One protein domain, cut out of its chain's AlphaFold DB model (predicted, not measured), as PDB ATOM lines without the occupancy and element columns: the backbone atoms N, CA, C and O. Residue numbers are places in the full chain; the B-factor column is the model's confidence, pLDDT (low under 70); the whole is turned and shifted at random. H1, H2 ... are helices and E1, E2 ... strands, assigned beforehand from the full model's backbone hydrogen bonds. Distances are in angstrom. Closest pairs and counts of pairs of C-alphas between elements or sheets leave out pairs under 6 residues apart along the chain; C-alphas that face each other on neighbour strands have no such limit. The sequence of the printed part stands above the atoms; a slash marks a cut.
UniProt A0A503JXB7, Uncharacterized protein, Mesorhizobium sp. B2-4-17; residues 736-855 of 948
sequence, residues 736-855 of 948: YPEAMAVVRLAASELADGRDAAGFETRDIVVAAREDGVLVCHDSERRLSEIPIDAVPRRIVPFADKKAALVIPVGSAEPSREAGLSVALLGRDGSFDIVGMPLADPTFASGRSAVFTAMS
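What this domain is: This is residues 736 to 855 of the 948 residues of an uncharacterized protein of Mesorhizobium sp. B2-4-17 (UniProt A0A503JXB7). Two antiparallel sheets make a small sandwich, the twisted four-strand sheet E1 to E4 facing the three-strand sheet E5, E8 and E9. Toward one end of this sandwich lie the short hairpin E6 and E7, the two very short helices H1 and H2, and much loop. The printed part has 120 residues, with nine named strands and two named helices in the order E1, H1, E2, E3, E4, E5, E6, E7, E8, E9, H2. The sheets' orders are E1 - E2 - E3 - E4, E5 - E8 - E9 and E6 - E7, and the class is mostly strand. The whole is compact, with a radius of gyration of the C-alphas of 14.7 A and spans of 43 by 31 by 25 A.

Where its parts are: E1, residues 737 to 745, begins with C-alpha 737 at (-9.298, -78.051, -41.799) and is 21.9 A long. H1 follows at residues 747 to 750. E2, residues 762 to 769, is 22.0 A long, E3 holds residues 773 to 777, and E4, residues 782 to 787, is 14.9 A long. E5 is residues 794 to 798, E6 residues 804 to 806 and E7 residues 815 to 818. E8, residues 820 to 825, is 16.4 A long, and E9, residues 831 to 836, is 16.1 A long, ending with C-alpha 836 at (-2.247, -79.082, -25.922). H2, residues 841 to 845, ends with C-alpha 845 at (17.522, -75.695, -26.643).

How they stand to each other: The twisted sheet E1 E2 E3 E4 has E1 and E4 as its edge strands. E1 and E2 are antiparallel at 162 degrees, with N 741 and O 766 2.8 A apart, within hydrogen-bond range. E2, E3 and E4 form a meander, each strand the antiparallel neighbour of the one before, and two hairpins; N 767 and O 775 are 2.9 A apart, and N 776 and O 784 are 2.9 A apart. In the other sheet E8 is the inner strand: N 796 of E5 and O 823 of E8 are 2.9 A apart, and in the hairpin E8 and E9, N 822 and O 834 are 2.9 A apart. These two sheets form a sandwich, two sheets face to face, with their facing parts 9.2 A centre to centre and the strands of one at 32 degrees to those of the other. The closest C-alphas of E1 and E5, those of Ala 741 and Ile 795, are 5.7 A apart; those of E4 and E9, Ser 784 and Met 836, are 7.1 A apart. E7 runs on into E8 at 41 degrees across a break of 1 residue. In the hairpin E6 and E7, N 804 and O 818 are 2.9 A apart. H1 and H2 are on neither sheet of the sandwich and are apart from each other. H1 is too short for an O i to N i+4 pair, while H2 has 0 of 1 such pairs within hydrogen-bond range but 2 of 2 O i to N i+3 pairs.

The domain as a whole: The C-alphas of Ala 757 and Asp 828, the two farthest apart, are 45.1 A from each other. The printed part has no cut. Its one long link is H1 to E2, with 11 residues between them; the link E4 to E5, where the chain changes sheets in the sandwich, is short. The mean pLDDT of the printed part is 72.2, and 48 residues are under 70: residues 747 to 759, 800 to 801, 803 to 818 and 839 to 855.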
ATOM      1  N   TYR A 736      -6.219 -79.505 -45.203       90.31
ATOM      2  CA  TYR A 736      -7.633 -79.131 -45.145       90.31
ATOM      3  C   TYR A 736      -8.153 -79.156 -43.687       90.31
ATOM      4  O   TYR A 736      -8.099 -80.220 -43.062       90.31
ATOM      5  N   PRO A 737      -8.670 -78.043 -43.120       90.31
ATOM      6  CA  PRO A 737      -9.298 -78.051 -41.799       90.31
ATOM      7  C   PRO A 737     -10.721 -78.620 -41.875       90.31
ATOM      8  O   PRO A 737     -11.611 -78.010 -42.462       90.31
ATOM      9  N   GLU A 738     -10.956 -79.769 -41.243       89.38
ATOM     10  CA  GLU A 738     -12.290 -80.383 -41.123       89.38
ATOM     11  C   GLU A 738     -13.095 -79.801 -39.944       89.38
ATOM     12  O   GLU A 738     -14.325 -79.744 -39.999       89.38
ATOM     13  N   ALA A 739     -12.418 -79.315 -38.898       91.31
ATOM     14  CA  ALA A 739     -13.027 -78.569 -37.797       91.31
ATOM     15  C   ALA A 739     -12.054 -77.531 -37.221       91.31
ATOM     16  O   ALA A 739     -10.839 -77.717 -37.264       91.31
ATOM     17  N   MET A 740     -12.585 -76.447 -36.649       94.75
ATOM     18  CA  MET A 740     -11.790 -75.367 -36.059       94.75
ATOM     19  C   MET A 740     -12.484 -74.763 -34.832       94.75
ATOM     20  O   MET A 740     -13.712 -74.743 -34.748       94.75
ATOM     21  N   ALA A 741     -11.692 -74.255 -33.893       93.19
ATOM     22  CA  ALA A 741     -12.113 -73.416 -32.782       93.19
ATOM     23  C   ALA A 741     -11.039 -72.354 -32.491       93.19
ATOM     24  O   ALA A 741      -9.879 -72.523 -32.864       93.19
ATOM     25  N   VAL A 742     -11.419 -71.272 -31.810       91.38
ATOM     26  CA  VAL A 742     -10.497 -70.209 -31.387       91.38
ATOM     27  C   VAL A 742     -10.739 -69.891 -29.917       91.38
ATOM     28  O   VAL A 742     -11.872 -69.975 -29.439       91.38
ATOM     29  N   VAL A 743      -9.676 -69.550 -29.195       89.19
ATOM     30  CA  VAL A 743      -9.732 -69.108 -27.802       89.19
ATOM     31  C   VAL A 743      -8.797 -67.920 -27.596       89.19
ATOM     32  O   VAL A 743      -7.637 -67.969 -27.995       89.19
ATOM     33  N   ARG A 744      -9.301 -66.855 -26.966       89.00
ATOM     34  CA  ARG A 744      -8.486 -65.721 -26.521       89.00
ATOM     35  C   ARG A 744      -7.946 -66.037 -25.135       89.00
ATOM     36  O   ARG A 744      -8.729 -66.351 -24.240       89.00
ATOM     37  N   LEU A 745      -6.629 -65.977 -24.979       82.19
ATOM     38  CA  LEU A 745      -5.945 -66.177 -23.704       82.19
ATOM     39  C   LEU A 745      -5.261 -64.878 -23.283       82.19
ATOM     40  O   LEU A 745      -4.668 -64.171 -24.108       82.19
ATOM     41  N   ALA A 746      -5.325 -64.564 -21.992       78.44
ATOM     42  CA  ALA A 746      -4.584 -63.438 -21.444       78.44
ATOM     43  C   ALA A 746      -3.084 -63.763 -21.418       78.44
ATOM     44  O   ALA A 746      -2.680 -64.901 -21.175       78.44
ATOM     45  N   ALA A 747      -2.224 -62.761 -21.616       69.62
ATOM     46  CA  ALA A 747      -0.780 -62.982 -21.589       69.62
ATOM     47  C   ALA A 747      -0.280 -63.557 -20.248       69.62
ATOM     48  O   ALA A 747       0.663 -64.342 -20.228       69.62
ATOM     49  N   SER A 748      -0.947 -63.248 -19.133       61.97
ATOM     50  CA  SER A 748      -0.691 -63.835 -17.808       61.97
ATOM     51  C   SER A 748      -0.953 -65.349 -17.730       61.97
ATOM     52  O   SER A 748      -0.331 -66.042 -16.921       61.97
ATOM     53  N   GLU A 749      -1.837 -65.877 -18.581       65.44
ATOM     54  CA  GLU A 749      -2.155 -67.307 -18.698       65.44
ATOM     55  C   GLU A 749      -1.172 -68.071 -19.596       65.44
ATOM     56  O   GLU A 749      -1.150 -69.306 -19.553       65.44
ATOM     57  N   LEU A 750      -0.391 -67.335 -20.397       61.19
ATOM     58  CA  LEU A 750       0.609 -67.819 -21.353       61.19
ATOM     59  C   LEU A 750       2.052 -67.665 -20.838       61.19
ATOM     60  O   LEU A 750       2.901 -68.497 -21.143       61.19
ATOM     61  N   ALA A 751       2.341 -66.598 -20.090       54.44
ATOM     62  CA  ALA A 751       3.693 -66.210 -19.698       54.44
ATOM     63  C   ALA A 751       4.137 -66.826 -18.364       54.44
ATOM     64  O   ALA A 751       3.368 -66.928 -17.400       54.44
ATOM     65  N   ASP A 752       5.430 -67.148 -18.269       52.47
ATOM     66  CA  ASP A 752       6.037 -67.789 -17.099       52.47
ATOM     67  C   ASP A 752       6.391 -66.815 -15.957       52.47
ATOM     68  O   ASP A 752       7.496 -66.783 -15.419       52.47
ATOM     69  N   GLY A 753       5.421 -65.967 -15.597       50.84
ATOM     70  CA  GLY A 753       5.380 -65.188 -14.353       50.84
ATOM     71  C   GLY A 753       6.428 -64.084 -14.168       50.84
ATOM     72  O   GLY A 753       6.339 -63.362 -13.180       50.84
ATOM     73  N   ARG A 754       7.412 -63.946 -15.068       45.94
ATOM     74  CA  ARG A 754       8.542 -63.008 -14.906       45.94
ATOM     75  C   ARG A 754       8.597 -61.878 -15.938       45.94
ATOM     76  O   ARG A 754       8.978 -60.782 -15.557       45.94
ATOM     77  N   ASP A 755       8.103 -62.095 -17.161       48.44
ATOM     78  CA  ASP A 755       8.118 -61.101 -18.254       48.44
ATOM     79  C   ASP A 755       6.733 -60.912 -18.918       48.44
ATOM     80  O   ASP A 755       6.600 -60.818 -20.134       48.44
ATOM     81  N   ALA A 756       5.658 -60.874 -18.121       52.22
ATOM     82  CA  ALA A 756       4.294 -60.636 -18.627       52.22
ATOM     83  C   ALA A 756       3.974 -59.145 -18.896       52.22
ATOM     84  O   ALA A 756       2.896 -58.817 -19.394       52.22
ATOM     85  N   ALA A 757       4.884 -58.230 -18.549       48.34
ATOM     86  CA  ALA A 757       4.684 -56.788 -18.657       48.34
ATOM     87  C   ALA A 757       4.823 -56.303 -20.113       48.34
ATOM     88  O   ALA A 757       5.913 -55.951 -20.555       48.34
ATOM     89  N   GLY A 758       3.702 -56.264 -20.841       55.97
ATOM     90  CA  GLY A 758       3.612 -55.668 -22.182       55.97
ATOM     91  C   GLY A 758       3.008 -56.561 -23.268       55.97
ATOM     92  O   GLY A 758       2.854 -56.101 -24.393       55.97
ATOM     93  N   PHE A 759       2.647 -57.809 -22.961       53.19
ATOM     94  CA  PHE A 759       1.993 -58.689 -23.930       53.19
ATOM     95  C   PHE A 759       0.469 -58.533 -23.910       53.19
ATOM     96  O   PHE A 759      -0.177 -58.661 -22.870       53.19
ATOM     97  N   GLU A 760      -0.100 -58.294 -25.090       71.31
ATOM     98  CA  GLU A 760      -1.542 -58.268 -25.332       71.31
ATOM     99  C   GLU A 760      -2.152 -59.684 -25.288       71.31
ATOM    100  O   GLU A 760      -1.450 -60.702 -25.312       71.31
ATOM    101  N   THR A 761      -3.482 -59.763 -25.217       79.88
ATOM    102  CA  THR A 761      -4.233 -61.021 -25.348       79.88
ATOM    103  C   THR A 761      -3.925 -61.712 -26.678       79.88
ATOM    104  O   THR A 761      -3.986 -61.060 -27.721       79.88
ATOM    105  N   ARG A 762      -3.669 -63.027 -26.673       86.31
ATOM    106  CA  ARG A 762      -3.433 -63.798 -27.908       86.31
ATOM    107  C   ARG A 762      -4.653 -64.626 -28.292       86.31
ATOM    108  O   ARG A 762      -5.214 -65.327 -27.449       86.31
ATOM    109  N   ASP A 763      -4.993 -64.607 -29.576       90.94
ATOM    110  CA  ASP A 763      -5.945 -65.543 -30.172       90.94
ATOM    111  C   ASP A 763      -5.217 -66.826 -30.581       90.94
ATOM    112  O   ASP A 763      -4.330 -66.815 -31.437       90.94
ATOM    113  N   ILE A 764      -5.598 -67.939 -29.956       91.44
ATOM    114  CA  ILE A 764      -5.080 -69.274 -30.241       91.44
ATOM    115  C   ILE A 764      -6.110 -70.026 -31.078       91.44
ATOM    116  O   ILE A 764      -7.232 -70.276 -30.630       91.44
ATOM    117  N   VAL A 765      -5.721 -70.411 -32.289       93.75
ATOM    118  CA  VAL A 765      -6.538 -71.206 -33.204       93.75
ATOM    119  C   VAL A 765      -6.170 -72.676 -33.072       93.75
ATOM    120  O   VAL A 765      -5.006 -73.059 -33.204       93.75
ATOM    121  N   VAL A 766      -7.185 -73.507 -32.839       94.19
ATOM    122  CA  VAL A 766      -7.070 -74.965 -32.796       94.19
ATOM    123  C   VAL A 766      -7.875 -75.547 -33.951       94.19
ATOM    124  O   VAL A 766      -9.091 -75.363 -34.019       94.19
ATOM    125  N   ALA A 767      -7.212 -76.259 -34.857       94.69
ATOM    126  CA  ALA A 767      -7.829 -76.842 -36.044       94.69
ATOM    127  C   ALA A 767      -7.485 -78.329 -36.171       94.69
ATOM    128  O   ALA A 767      -6.336 -78.720 -35.990       94.69
ATOM    129  N   ALA A 768      -8.469 -79.155 -36.516       93.69
ATOM    130  CA  ALA A 768      -8.249 -80.550 -36.869       93.69
ATOM    131  C   ALA A 768      -8.213 -80.692 -38.388       93.69
ATOM    132  O   ALA A 768      -9.131 -80.254 -39.089       93.69
ATOM    133  N   ARG A 769      -7.144 -81.308 -38.882       93.75
ATOM    134  CA  ARG A 769      -6.921 -81.587 -40.296       93.75
ATOM    135  C   ARG A 769      -7.553 -82.918 -40.709       93.75
ATOM    136  O   ARG A 769      -7.767 -83.803 -39.881       93.75
ATOM    137  N   GLU A 770      -7.815 -83.064 -42.005       90.12
ATOM    138  CA  GLU A 770      -8.367 -84.289 -42.609       90.12
ATOM    139  C   GLU A 770      -7.507 -85.553 -42.394       90.12
ATOM    140  O   GLU A 770      -8.037 -86.660 -42.414       90.12
ATOM    141  N   ASP A 771      -6.203 -85.397 -42.144       89.12
ATOM    142  CA  ASP A 771      -5.243 -86.480 -41.890       89.12
ATOM    143  C   ASP A 771      -5.176 -86.929 -40.419       89.12
ATOM    144  O   ASP A 771      -4.318 -87.733 -40.059       89.12
ATOM    145  N   GLY A 772      -6.079 -86.440 -39.561       87.81
ATOM    146  CA  GLY A 772      -6.110 -86.814 -38.145       87.81
ATOM    147  C   GLY A 772      -5.045 -86.108 -37.305       87.81
ATOM    148  O   GLY A 772      -4.586 -86.663 -36.311       87.81
ATOM    149  N   VAL A 773      -4.650 -84.887 -37.680       89.88
ATOM    150  CA  VAL A 773      -3.729 -84.046 -36.897       89.88
ATOM    151  C   VAL A 773      -4.455 -82.818 -36.345       89.88
ATOM    152  O   VAL A 773      -5.031 -82.025 -37.092       89.88
ATOM    153  N   LEU A 774      -4.400 -82.638 -35.025       89.88
ATOM    154  CA  LEU A 774      -4.837 -81.438 -34.317       89.88
ATOM    155  C   LEU A 774      -3.675 -80.436 -34.249       89.88
ATOM    156  O   LEU A 774      -2.639 -80.723 -33.651       89.88
ATOM    157  N   VAL A 775      -3.846 -79.262 -34.850       90.62
ATOM    158  CA  VAL A 775      -2.848 -78.184 -34.916       90.62
ATOM    159  C   VAL A 775      -3.279 -77.031 -34.013       90.62
ATOM    160  O   VAL A 775      -4.423 -76.583 -34.085       90.62
ATOM    161  N   CYS A 776      -2.353 -76.527 -33.199       89.56
ATOM    162  CA  CYS A 776      -2.497 -75.306 -32.408       89.56
ATOM    163  C   CYS A 776      -1.556 -74.226 -32.961       89.56
ATOM    164  O   CYS A 776      -0.374 -74.490 -33.211       89.56
ATOM    165  N   HIS A 777      -2.072 -73.019 -33.177       88.75
ATOM    166  CA  HIS A 777      -1.373 -71.928 -33.859       88.75
ATOM    167  C   HIS A 777      -1.819 -70.578 -33.269       88.75
ATOM    168  O   HIS A 777      -3.013 -70.392 -33.038       88.75
ATOM    169  N   ASP A 778      -0.898 -69.642 -33.031       86.00
ATOM    170  CA  ASP A 778      -1.241 -68.233 -32.758       86.00
ATOM    171  C   ASP A 778      -1.099 -67.388 -34.044       86.00
ATOM    172  O   ASP A 778      -0.880 -67.935 -35.125       86.00
ATOM    173  N   SER A 779      -1.250 -66.066 -33.992       76.00
ATOM    174  CA  SER A 779      -1.112 -65.214 -35.189       76.00
ATOM    175  C   SER A 779       0.301 -65.196 -35.802       76.00
ATOM    176  O   SER A 779       0.456 -64.788 -36.953       76.00
ATOM    177  N   GLU A 780       1.327 -65.628 -35.064       77.81
ATOM    178  CA  GLU A 780       2.741 -65.498 -35.434       77.81
ATOM    179  C   GLU A 780       3.377 -66.850 -35.790       77.81
ATOM    180  O   GLU A 780       4.251 -66.919 -36.661       77.81
ATOM    181  N   ARG A 781       2.963 -67.935 -35.118       78.38
ATOM    182  CA  ARG A 781       3.663 -69.227 -35.133       78.38
ATOM    183  C   ARG A 781       2.769 -70.434 -34.846       78.38
ATOM    184  O   ARG A 781       1.795 -70.379 -34.094       78.38
ATOM    185  N   ARG A 782       3.180 -71.581 -35.394       77.62
ATOM    186  CA  ARG A 782       2.644 -72.899 -35.030       77.62
ATOM    187  C   ARG A 782       3.174 -73.280 -33.646       77.62
ATOM    188  O   ARG A 782       4.384 -73.263 -33.436       77.62
ATOM    189  N   LEU A 783       2.274 -73.609 -32.723       75.88
ATOM    190  CA  LEU A 783       2.599 -73.929 -31.331       75.88
ATOM    191  C   LEU A 783       2.757 -75.437 -31.119       75.88
ATOM    192  O   LEU A 783       3.709 -75.873 -30.477       75.88
ATOM    193  N   SER A 784       1.845 -76.246 -31.664       80.19
ATOM    194  CA  SER A 784       1.911 -77.708 -31.547       80.19
ATOM    195  C   SER A 784       1.102 -78.444 -32.617       80.19
ATOM    196  O   SER A 784       0.169 -77.895 -33.203       80.19
ATOM    197  N   GLU A 785       1.472 -79.703 -32.857       84.81
ATOM    198  CA  GLU A 785       0.724 -80.672 -33.664       84.81
ATOM    199  C   GLU A 785       0.591 -81.983 -32.888       84.81
ATOM    200  O   GLU A 785       1.548 -82.426 -32.250       84.81
ATOM    201  N   ILE A 786      -0.596 -82.586 -32.916       81.88
ATOM    202  CA  ILE A 786      -0.931 -83.781 -32.138       81.88
ATOM    203  C   ILE A 786      -1.727 -84.742 -33.034       81.88
ATOM    204  O   ILE A 786      -2.793 -84.351 -33.513       81.88
ATOM    205  N   PRO A 787      -1.268 -85.984 -33.272       81.88
ATOM    206  CA  PRO A 787      -2.082 -86.991 -33.946       81.88
ATOM    207  C   PRO A 787      -3.248 -87.420 -33.043       81.88
ATOM    208  O   PRO A 787      -3.078 -87.564 -31.832       81.88
ATOM    209  N   ILE A 788      -4.421 -87.633 -33.633       82.56
ATOM    210  CA  ILE A 788      -5.658 -88.002 -32.935       82.56
ATOM    211  C   ILE A 788      -6.341 -89.188 -33.628       82.56
ATOM    212  O   ILE A 788      -6.336 -89.291 -34.852       82.56
ATOM    213  N   ASP A 789      -6.959 -90.076 -32.842       75.56
ATOM    214  CA  ASP A 789      -7.517 -91.351 -33.333       75.56
ATOM    215  C   ASP A 789      -8.681 -91.186 -34.332       75.56
ATOM    216  O   ASP A 789      -8.960 -92.090 -35.122       75.56
ATOM    217  N   ALA A 790      -9.383 -90.050 -34.298       79.31
ATOM    218  CA  ALA A 790     -10.487 -89.735 -35.199       79.31
ATOM    219  C   ALA A 790     -10.580 -88.227 -35.463       79.31
ATOM    220  O   ALA A 790     -10.410 -87.415 -34.552       79.31
ATOM    221  N   VAL A 791     -10.915 -87.844 -36.700       86.31
ATOM    222  CA  VAL A 791     -11.125 -86.438 -37.073       86.31
ATOM    223  C   VAL A 791     -12.414 -85.914 -36.412       86.31
ATOM    224  O   VAL A 791     -13.507 -86.408 -36.716       86.31
ATOM    225  N   PRO A 792     -12.337 -84.917 -35.509       88.88
ATOM    226  CA  PRO A 792     -13.494 -84.364 -34.836       88.88
ATOM    227  C   PRO A 792     -14.334 -83.550 -35.811       88.88
ATOM    228  O   PRO A 792     -13.834 -82.839 -36.677       88.88
ATOM    229  N   ARG A 793     -15.643 -83.584 -35.594       86.88
ATOM    230  CA  ARG A 793     -16.599 -82.674 -36.222       86.88
ATOM    231  C   ARG A 793     -16.684 -81.337 -35.490       86.88
ATOM    232  O   ARG A 793     -17.049 -80.328 -36.087       86.88
ATOM    233  N   ARG A 794     -16.416 -81.336 -34.182       89.44
ATOM    234  CA  ARG A 794     -16.453 -80.138 -33.340       89.44
ATOM    235  C   ARG A 794     -15.289 -80.161 -32.359       89.44
ATOM    236  O   ARG A 794     -15.044 -81.170 -31.701       89.44
ATOM    237  N   ILE A 795     -14.623 -79.018 -32.262       92.44
ATOM    238  CA  ILE A 795     -13.530 -78.737 -31.336       92.44
ATOM    239  C   ILE A 795     -14.068 -77.749 -30.300       92.44
ATOM    240  O   ILE A 795     -14.779 -76.806 -30.657       92.44
ATOM    241  N   VAL A 796     -13.789 -77.979 -29.018       89.94
ATOM    242  CA  VAL A 796     -14.261 -77.129 -27.917       89.94
ATOM    243  C   VAL A 796     -13.107 -76.870 -26.937       89.94
ATOM    244  O   VAL A 796     -12.812 -77.741 -26.118       89.94
ATOM    245  N   PRO A 797     -12.429 -75.709 -27.018       88.06
ATOM    246  CA  PRO A 797     -11.345 -75.348 -26.107       88.06
ATOM    247  C   PRO A 797     -11.880 -74.912 -24.733       88.06
ATOM    248  O   PRO A 797     -12.945 -74.296 -24.635       88.06
ATOM    249  N   PHE A 798     -11.110 -75.183 -23.677       80.56
ATOM    250  CA  PHE A 798     -11.364 -74.722 -22.310       80.56
ATOM    251  C   PHE A 798     -10.257 -73.753 -21.888       80.56
ATOM    252  O   PHE A 798      -9.191 -74.180 -21.456       80.56
ATOM    253  N   ALA A 799     -10.504 -72.446 -22.015       71.31
ATOM    254  CA  ALA A 799      -9.540 -71.406 -21.635       71.31
ATOM    255  C   ALA A 799      -9.092 -71.519 -20.165       71.31
ATOM    256  O   ALA A 799      -7.916 -71.371 -19.839       71.31
ATOM    257  N   ASP A 800     -10.051 -71.835 -19.289       65.12
ATOM    258  CA  ASP A 800      -9.901 -71.896 -17.837       65.12
ATOM    259  C   ASP A 800      -9.411 -73.254 -17.310       65.12
ATOM    260  O   ASP A 800      -9.135 -73.372 -16.117       65.12
ATOM    261  N   LYS A 801      -9.255 -74.269 -18.173       68.00
ATOM    262  CA  LYS A 801      -8.708 -75.573 -17.781       68.00
ATOM    263  C   LYS A 801      -7.383 -75.852 -18.476       68.00
ATOM    264  O   LYS A 801      -7.320 -76.104 -19.682       68.00
ATOM    265  N   LYS A 802      -6.323 -75.865 -17.672       70.00
ATOM    266  CA  LYS A 802      -4.981 -76.261 -18.096       70.00
ATOM    267  C   LYS A 802      -4.951 -77.735 -18.513       70.00
ATOM    268  O   LYS A 802      -5.853 -78.507 -18.191       70.00
ATOM    269  N   ALA A 803      -3.930 -78.086 -19.285       65.81
ATOM    270  CA  ALA A 803      -3.758 -79.376 -19.955       65.81
ATOM    271  C   ALA A 803      -2.577 -80.195 -19.420       65.81
ATOM    272  O   ALA A 803      -2.464 -81.388 -19.701       65.81
ATOM    273  N   ALA A 804      -1.671 -79.536 -18.703       61.16
ATOM    274  CA  ALA A 804      -0.344 -80.022 -18.382       61.16
ATOM    275  C   ALA A 804       0.021 -79.705 -16.938       61.16
ATOM    276  O   ALA A 804      -0.337 -78.640 -16.444       61.16
ATOM    277  N   LEU A 805       0.851 -80.551 -16.330       58.12
ATOM    278  CA  LEU A 805       1.780 -80.130 -15.283       58.12
ATOM    279  C   LEU A 805       3.159 -79.977 -15.926       58.12
ATOM    280  O   LEU A 805       3.662 -80.922 -16.539       58.12
ATOM    281  N   VAL A 806       3.778 -78.804 -15.797       58.78
ATOM    282  CA  VAL A 806       5.175 -78.618 -16.207       58.78
ATOM    283  C   VAL A 806       6.061 -79.136 -15.074       58.78
ATOM    284  O   VAL A 806       5.787 -78.892 -13.901       58.78
ATOM    285  N   ILE A 807       7.148 -79.846 -15.371       56.16
ATOM    286  CA  ILE A 807       8.123 -80.233 -14.339       56.16
ATOM    287  C   ILE A 807       9.471 -79.603 -14.703       56.16
ATOM    288  O   ILE A 807      10.023 -79.950 -15.749       56.16
ATOM    289  N   PRO A 808      10.027 -78.694 -13.877       56.00
ATOM    290  CA  PRO A 808      11.326 -78.097 -14.146       56.00
ATOM    291  C   PRO A 808      12.398 -79.172 -14.018       56.00
ATOM    292  O   PRO A 808      12.431 -79.918 -13.034       56.00
ATOM    293  N   VAL A 809      13.300 -79.257 -14.993       51.31
ATOM    294  CA  VAL A 809      14.336 -80.295 -15.009       51.31
ATOM    295  C   VAL A 809      15.286 -80.108 -13.821       51.31
ATOM    296  O   VAL A 809      16.109 -79.196 -13.811       51.31
ATOM    297  N   GLY A 810      15.181 -80.998 -12.831       59.59
ATOM    298  CA  GLY A 810      15.949 -80.955 -11.580       59.59
ATOM    299  C   GLY A 810      15.152 -80.525 -10.342       59.59
ATOM    300  O   GLY A 810      15.683 -80.623  -9.240       59.59
ATOM    301  N   SER A 811      13.889 -80.110 -10.485       52.38
ATOM    302  CA  SER A 811      12.995 -79.880  -9.343       52.38
ATOM    303  C   SER A 811      12.366 -81.187  -8.856       52.38
ATOM    304  O   SER A 811      11.908 -82.012  -9.650       52.38
ATOM    305  N   ALA A 812      12.295 -81.360  -7.534       55.62
ATOM    306  CA  ALA A 812      11.485 -82.405  -6.916       55.62
ATOM    307  C   ALA A 812      10.012 -81.990  -6.751       55.62
ATOM    308  O   ALA A 812       9.162 -82.869  -6.603       55.62
ATOM    309  N   GLU A 813       9.711 -80.693  -6.802       51.50
ATOM    310  CA  GLU A 813       8.362 -80.135  -6.689       51.50
ATOM    311  C   GLU A 813       7.720 -79.973  -8.078       51.50
ATOM    312  O   GLU A 813       8.416 -79.585  -9.028       51.50
ATOM    313  N   PRO A 814       6.413 -80.275  -8.227       51.69
ATOM    314  CA  PRO A 814       5.695 -80.034  -9.474       51.69
ATOM    315  C   PRO A 814       5.646 -78.529  -9.743       51.69
ATOM    316  O   PRO A 814       5.303 -77.760  -8.846       51.69
ATOM    317  N   SER A 815       5.941 -78.094 -10.972       55.88
ATOM    318  CA  SER A 815       5.611 -76.719 -11.346       55.88
ATOM    319  C   SER A 815       4.219 -76.645 -11.962       55.88
ATOM    320  O   SER A 815       3.723 -77.586 -12.577       55.88
ATOM    321  N   ARG A 816       3.612 -75.488 -11.725       61.19
ATOM    322  CA  ARG A 816       2.552 -74.817 -12.475       61.19
ATOM    323  C   ARG A 816       1.831 -75.619 -13.570       61.19
ATOM    324  O   ARG A 816       2.420 -76.082 -14.549       61.19
ATOM    325  N   GLU A 817       0.509 -75.651 -13.448       62.56
ATOM    326  CA  GLU A 817      -0.369 -76.111 -14.517       62.56
ATOM    327  C   GLU A 817      -0.272 -75.199 -15.756       62.56
ATOM    328  O   GLU A 817      -0.305 -73.971 -15.636       62.56
ATOM    329  N   ALA A 818      -0.180 -75.784 -16.952       66.38
ATOM    330  CA  ALA A 818       0.009 -75.049 -18.208       66.38
ATOM    331  C   ALA A 818      -0.773 -75.656 -19.388       66.38
ATOM    332  O   ALA A 818      -1.417 -76.699 -19.270       66.38
ATOM    333  N   GLY A 819      -0.703 -75.002 -20.550       75.00
ATOM    334  CA  GLY A 819      -1.343 -75.464 -21.784       75.00
ATOM    335  C   GLY A 819      -2.849 -75.190 -21.865       75.00
ATOM    336  O   GLY A 819      -3.433 -74.558 -20.983       75.00
ATOM    337  N   LEU A 820      -3.457 -75.674 -22.948       82.00
ATOM    338  CA  LEU A 820      -4.872 -75.539 -23.293       82.00
ATOM    339  C   LEU A 820      -5.515 -76.922 -23.397       82.00
ATOM    340  O   LEU A 820      -5.069 -77.744 -24.199       82.00
ATOM    341  N   SER A 821      -6.584 -77.173 -22.646       84.06
ATOM    342  CA  SER A 821      -7.384 -78.385 -22.832       84.06
ATOM    343  C   SER A 821      -8.412 -78.205 -23.945       84.06
ATOM    344  O   SER A 821      -9.070 -77.165 -24.041       84.06
ATOM    345  N   VAL A 822      -8.589 -79.236 -24.772       87.50
ATOM    346  CA  VAL A 822      -9.476 -79.205 -25.939       87.50
ATOM    347  C   VAL A 822     -10.315 -80.478 -25.990       87.50
ATOM    348  O   VAL A 822      -9.784 -81.574 -26.132       87.50
ATOM    349  N   ALA A 823     -11.640 -80.343 -25.914       88.31
ATOM    350  CA  ALA A 823     -12.543 -81.460 -26.161       88.31
ATOM    351  C   ALA A 823     -12.791 -81.654 -27.660       88.31
ATOM    352  O   ALA A 823     -13.040 -80.697 -28.401       88.31
ATOM    353  N   LEU A 824     -12.776 -82.917 -28.072       89.44
ATOM    354  CA  LEU A 824     -12.958 -83.381 -29.440       89.44
ATOM    355  C   LEU A 824     -14.248 -84.206 -29.511       89.44
ATOM    356  O   LEU A 824     -14.449 -85.117 -28.710       89.44
ATOM    357  N   LEU A 825     -15.131 -83.879 -30.458       89.31
ATOM    358  CA  LEU A 825     -16.394 -84.587 -30.684       89.31
ATOM    359  C   LEU A 825     -16.465 -85.087 -32.129       89.31
ATOM    360  O   LEU A 825     -16.544 -84.281 -33.061       89.31
ATOM    361  N   GLY A 826     -16.437 -86.407 -32.313       85.75
ATOM    362  CA  GLY A 826     -16.521 -87.065 -33.618       85.75
ATOM    363  C   GLY A 826     -17.931 -87.079 -34.218       85.75
ATOM    364  O   GLY A 826     -18.923 -86.742 -33.570       85.75
ATOM    365  N   ARG A 827     -18.031 -87.480 -35.493       80.06
ATOM    366  CA  ARG A 827     -19.312 -87.560 -36.235       80.06
ATOM    367  C   ARG A 827     -20.241 -88.671 -35.724       80.06
ATOM    368  O   ARG A 827     -21.452 -88.576 -35.881       80.06
ATOM    369  N   ASP A 828     -19.657 -89.698 -35.123       76.56
ATOM    370  CA  ASP A 828     -20.277 -90.894 -34.538       76.56
ATOM    371  C   ASP A 828     -20.614 -90.744 -33.040       76.56
ATOM    372  O   ASP A 828     -21.202 -91.647 -32.439       76.56
ATOM    373  N   GLY A 829     -20.270 -89.602 -32.434       77.25
ATOM    374  CA  GLY A 829     -20.391 -89.365 -30.996       77.25
ATOM    375  C   GLY A 829     -19.217 -89.897 -30.169       77.25
ATOM    376  O   GLY A 829     -19.332 -89.945 -28.939       77.25
ATOM    377  N   SER A 830     -18.101 -90.274 -30.808       82.12
ATOM    378  CA  SER A 830     -16.815 -90.437 -30.125       82.12
ATOM    379  C   SER A 830     -16.396 -89.135 -29.437       82.12
ATOM    380  O   SER A 830     -16.703 -88.032 -29.906       82.12
ATOM    381  N   PHE A 831     -15.739 -89.268 -28.288       83.75
ATOM    382  CA  PHE A 831     -15.414 -88.137 -27.425       83.75
ATOM    383  C   PHE A 831     -14.079 -88.330 -26.719       83.75
ATOM    384  O   PHE A 831     -13.860 -89.362 -26.079       83.75
ATOM    385  N   ASP A 832     -13.244 -87.298 -26.792       83.44
ATOM    386  CA  ASP A 832     -11.963 -87.223 -26.097       83.44
ATOM    387  C   ASP A 832     -11.691 -85.796 -25.581       83.44
ATOM    388  O   ASP A 832     -12.329 -84.830 -26.011       83.44
ATOM    389  N   ILE A 833     -10.745 -85.662 -24.654       81.31
ATOM    390  CA  ILE A 833     -10.192 -84.387 -24.195       81.31
ATOM    391  C   ILE A 833      -8.676 -84.470 -24.322       81.31
ATOM    392  O   ILE A 833      -8.026 -85.187 -23.567       81.31
ATOM    393  N   VAL A 834      -8.117 -83.699 -25.246       80.94
ATOM    394  CA  VAL A 834      -6.681 -83.656 -25.512       80.94
ATOM    395  C   VAL A 834      -6.081 -82.423 -24.850       80.94
ATOM    396  O   VAL A 834      -6.573 -81.303 -25.016       80.94
ATOM    397  N   GLY A 835      -4.997 -82.625 -24.107       79.75
ATOM    398  CA  GLY A 835      -4.164 -81.530 -23.627       79.75
ATOM    399  C   GLY A 835      -3.205 -81.028 -24.712       79.75
ATOM    400  O   GLY A 835      -2.473 -81.829 -25.291       79.75
ATOM    401  N   MET A 836      -3.171 -79.715 -24.970       77.19
ATOM    402  CA  MET A 836      -2.247 -79.082 -25.922       77.19
ATOM    403  C   MET A 836      -1.231 -78.171 -25.210       77.19
ATOM    404  O   MET A 836      -1.627 -77.345 -24.380       77.19
ATOM    405  N   PRO A 837       0.073 -78.245 -25.538       73.62
ATOM    406  CA  PRO A 837       1.057 -77.301 -25.026       73.62
ATOM    407  C   PRO A 837       0.956 -75.960 -25.771       73.62
ATOM    408  O   PRO A 837       0.757 -75.919 -26.986       73.62
ATOM    409  N   LEU A 838       1.127 -74.866 -25.022       71.69
ATOM    410  CA  LEU A 838       1.180 -73.484 -25.529       71.69
ATOM    411  C   LEU A 838       2.588 -72.865 -25.435       71.69
ATOM    412  O   LEU A 838       2.801 -71.741 -25.883       71.69
ATOM    413  N   ALA A 839       3.530 -73.569 -24.799       62.28
ATOM    414  CA  ALA A 839       4.877 -73.077 -24.536       62.28
ATOM    415  C   ALA A 839       5.779 -73.168 -25.776       62.28
ATOM    416  O   ALA A 839       5.582 -74.000 -26.659       62.28
ATOM    417  N   ASP A 840       6.791 -72.305 -25.812       53.25
ATOM    418  CA  ASP A 840       7.725 -72.179 -26.925       53.25
ATOM    419  C   ASP A 840       8.639 -73.419 -27.054       53.25
ATOM    420  O   ASP A 840       9.335 -73.752 -26.088       53.25
ATOM    421  N   PRO A 841       8.717 -74.089 -28.223       47.78
ATOM    422  CA  PRO A 841       9.640 -75.206 -28.419       47.78
ATOM    423  C   PRO A 841      11.119 -74.812 -28.255       47.78
ATOM    424  O   PRO A 841      11.952 -75.688 -28.027       47.78
ATOM    425  N   THR A 842      11.482 -73.525 -28.306       43.84
ATOM    426  CA  THR A 842      12.867 -73.073 -28.071       43.84
ATOM    427  C   THR A 842      13.322 -73.174 -26.610       43.84
ATOM    428  O   THR A 842      14.527 -73.247 -26.375       43.84
ATOM    429  N   PHE A 843      12.418 -73.361 -25.635       46.19
ATOM    430  CA  PHE A 843      12.812 -73.811 -24.285       46.19
ATOM    431  C   PHE A 843      13.508 -75.193 -24.302       46.19
ATOM    432  O   PHE A 843      14.200 -75.559 -23.350       46.19
ATOM    433  N   ALA A 844      13.388 -75.958 -25.397       41.88
ATOM    434  CA  ALA A 844      14.090 -77.223 -25.600       41.88
ATOM    435  C   ALA A 844      15.547 -77.083 -26.095       41.88
ATOM    436  O   ALA A 844      16.214 -78.102 -26.263       41.88
ATOM    437  N   SER A 845      16.103 -75.872 -26.264       40.38
ATOM    438  CA  SER A 845      17.522 -75.695 -26.643       40.38
ATOM    439  C   SER A 845      18.525 -75.962 -25.503       40.38
ATOM    440  O   SER A 845      19.709 -75.658 -25.639       40.38
ATOM    441  N   GLY A 846      18.064 -76.498 -24.365       44.28
ATOM    442  CA  GLY A 846      18.888 -76.809 -23.194       44.28
ATOM    443  C   GLY A 846      18.553 -78.161 -22.563       44.28
ATOM    444  O   GLY A 846      19.402 -79.052 -22.534       44.28
ATOM    445  N   ARG A 847      17.330 -78.325 -22.030       44.31
ATOM    446  CA  ARG A 847      16.838 -79.591 -21.446       44.31
ATOM    447  C   ARG A 847      15.323 -79.719 -21.635       44.31
ATOM    448  O   ARG A 847      14.571 -78.934 -21.070       44.31
ATOM    449  N   SER A 848      14.887 -80.711 -22.411       41.19
ATOM    450  CA  SER A 848      13.485 -80.880 -22.813       41.19
ATOM    451  C   SER A 848      12.524 -81.108 -21.643       41.19
ATOM    452  O   SER A 848      12.594 -82.137 -20.971       41.19
ATOM    453  N   ALA A 849      11.535 -80.225 -21.500       43.66
ATOM    454  CA  ALA A 849      10.240 -80.602 -20.947       43.66
ATOM    455  C   ALA A 849       9.430 -81.271 -22.072       43.66
ATOM    456  O   ALA A 849       8.917 -80.598 -22.963       43.66
ATOM    457  N   VAL A 850       9.369 -82.607 -22.080       43.78
ATOM    458  CA  VAL A 850       8.591 -83.353 -23.081       43.78
ATOM    459  C   VAL A 850       7.125 -83.335 -22.668       43.78
ATOM    460  O   VAL A 850       6.708 -84.121 -21.819       43.78
ATOM    461  N   PHE A 851       6.339 -82.438 -23.263       47.38
ATOM    462  CA  PHE A 851       4.892 -82.502 -23.128       47.38
ATOM    463  C   PHE A 851       4.309 -83.473 -24.157       47.38
ATOM    464  O   PHE A 851       4.112 -83.128 -25.321       47.38
ATOM    465  N   THR A 852       4.043 -84.701 -23.718       43.09
ATOM    466  CA  THR A 852       3.291 -85.677 -24.509       43.09
ATOM    467  C   THR A 852       1.808 -85.370 -24.365       43.09
ATOM    468  O   THR A 852       1.277 -85.399 -23.257       43.09
ATOM    469  N   ALA A 853       1.131 -85.101 -25.479       44.81
ATOM    470  CA  ALA A 853      -0.320 -85.002 -25.490       44.81
ATOM    471  C   ALA A 853      -0.941 -86.332 -25.042       44.81
ATOM    472  O   ALA A 853      -0.588 -87.397 -25.550       44.81
ATOM    473  N   MET A 854      -1.859 -86.269 -24.083       51.47
ATOM    474  CA  MET A 854      -2.569 -87.430 -23.550       51.47
ATOM    475  C   MET A 854      -4.071 -87.152 -23.580       51.47
ATOM    476  O   MET A 854      -4.494 -86.018 -23.337       51.47
ATOM    477  N   SER A 855      -4.862 -88.199 -23.830       52.44
ATOM    478  CA  SER A 855      -6.273 -88.234 -23.430       52.44
ATOM    479  C   SER A 855      -6.333 -87.955 -21.930       52.44
ATOM    480  O   SER A 855      -5.783 -88.716 -21.133       52.44
TER     481      SER A 855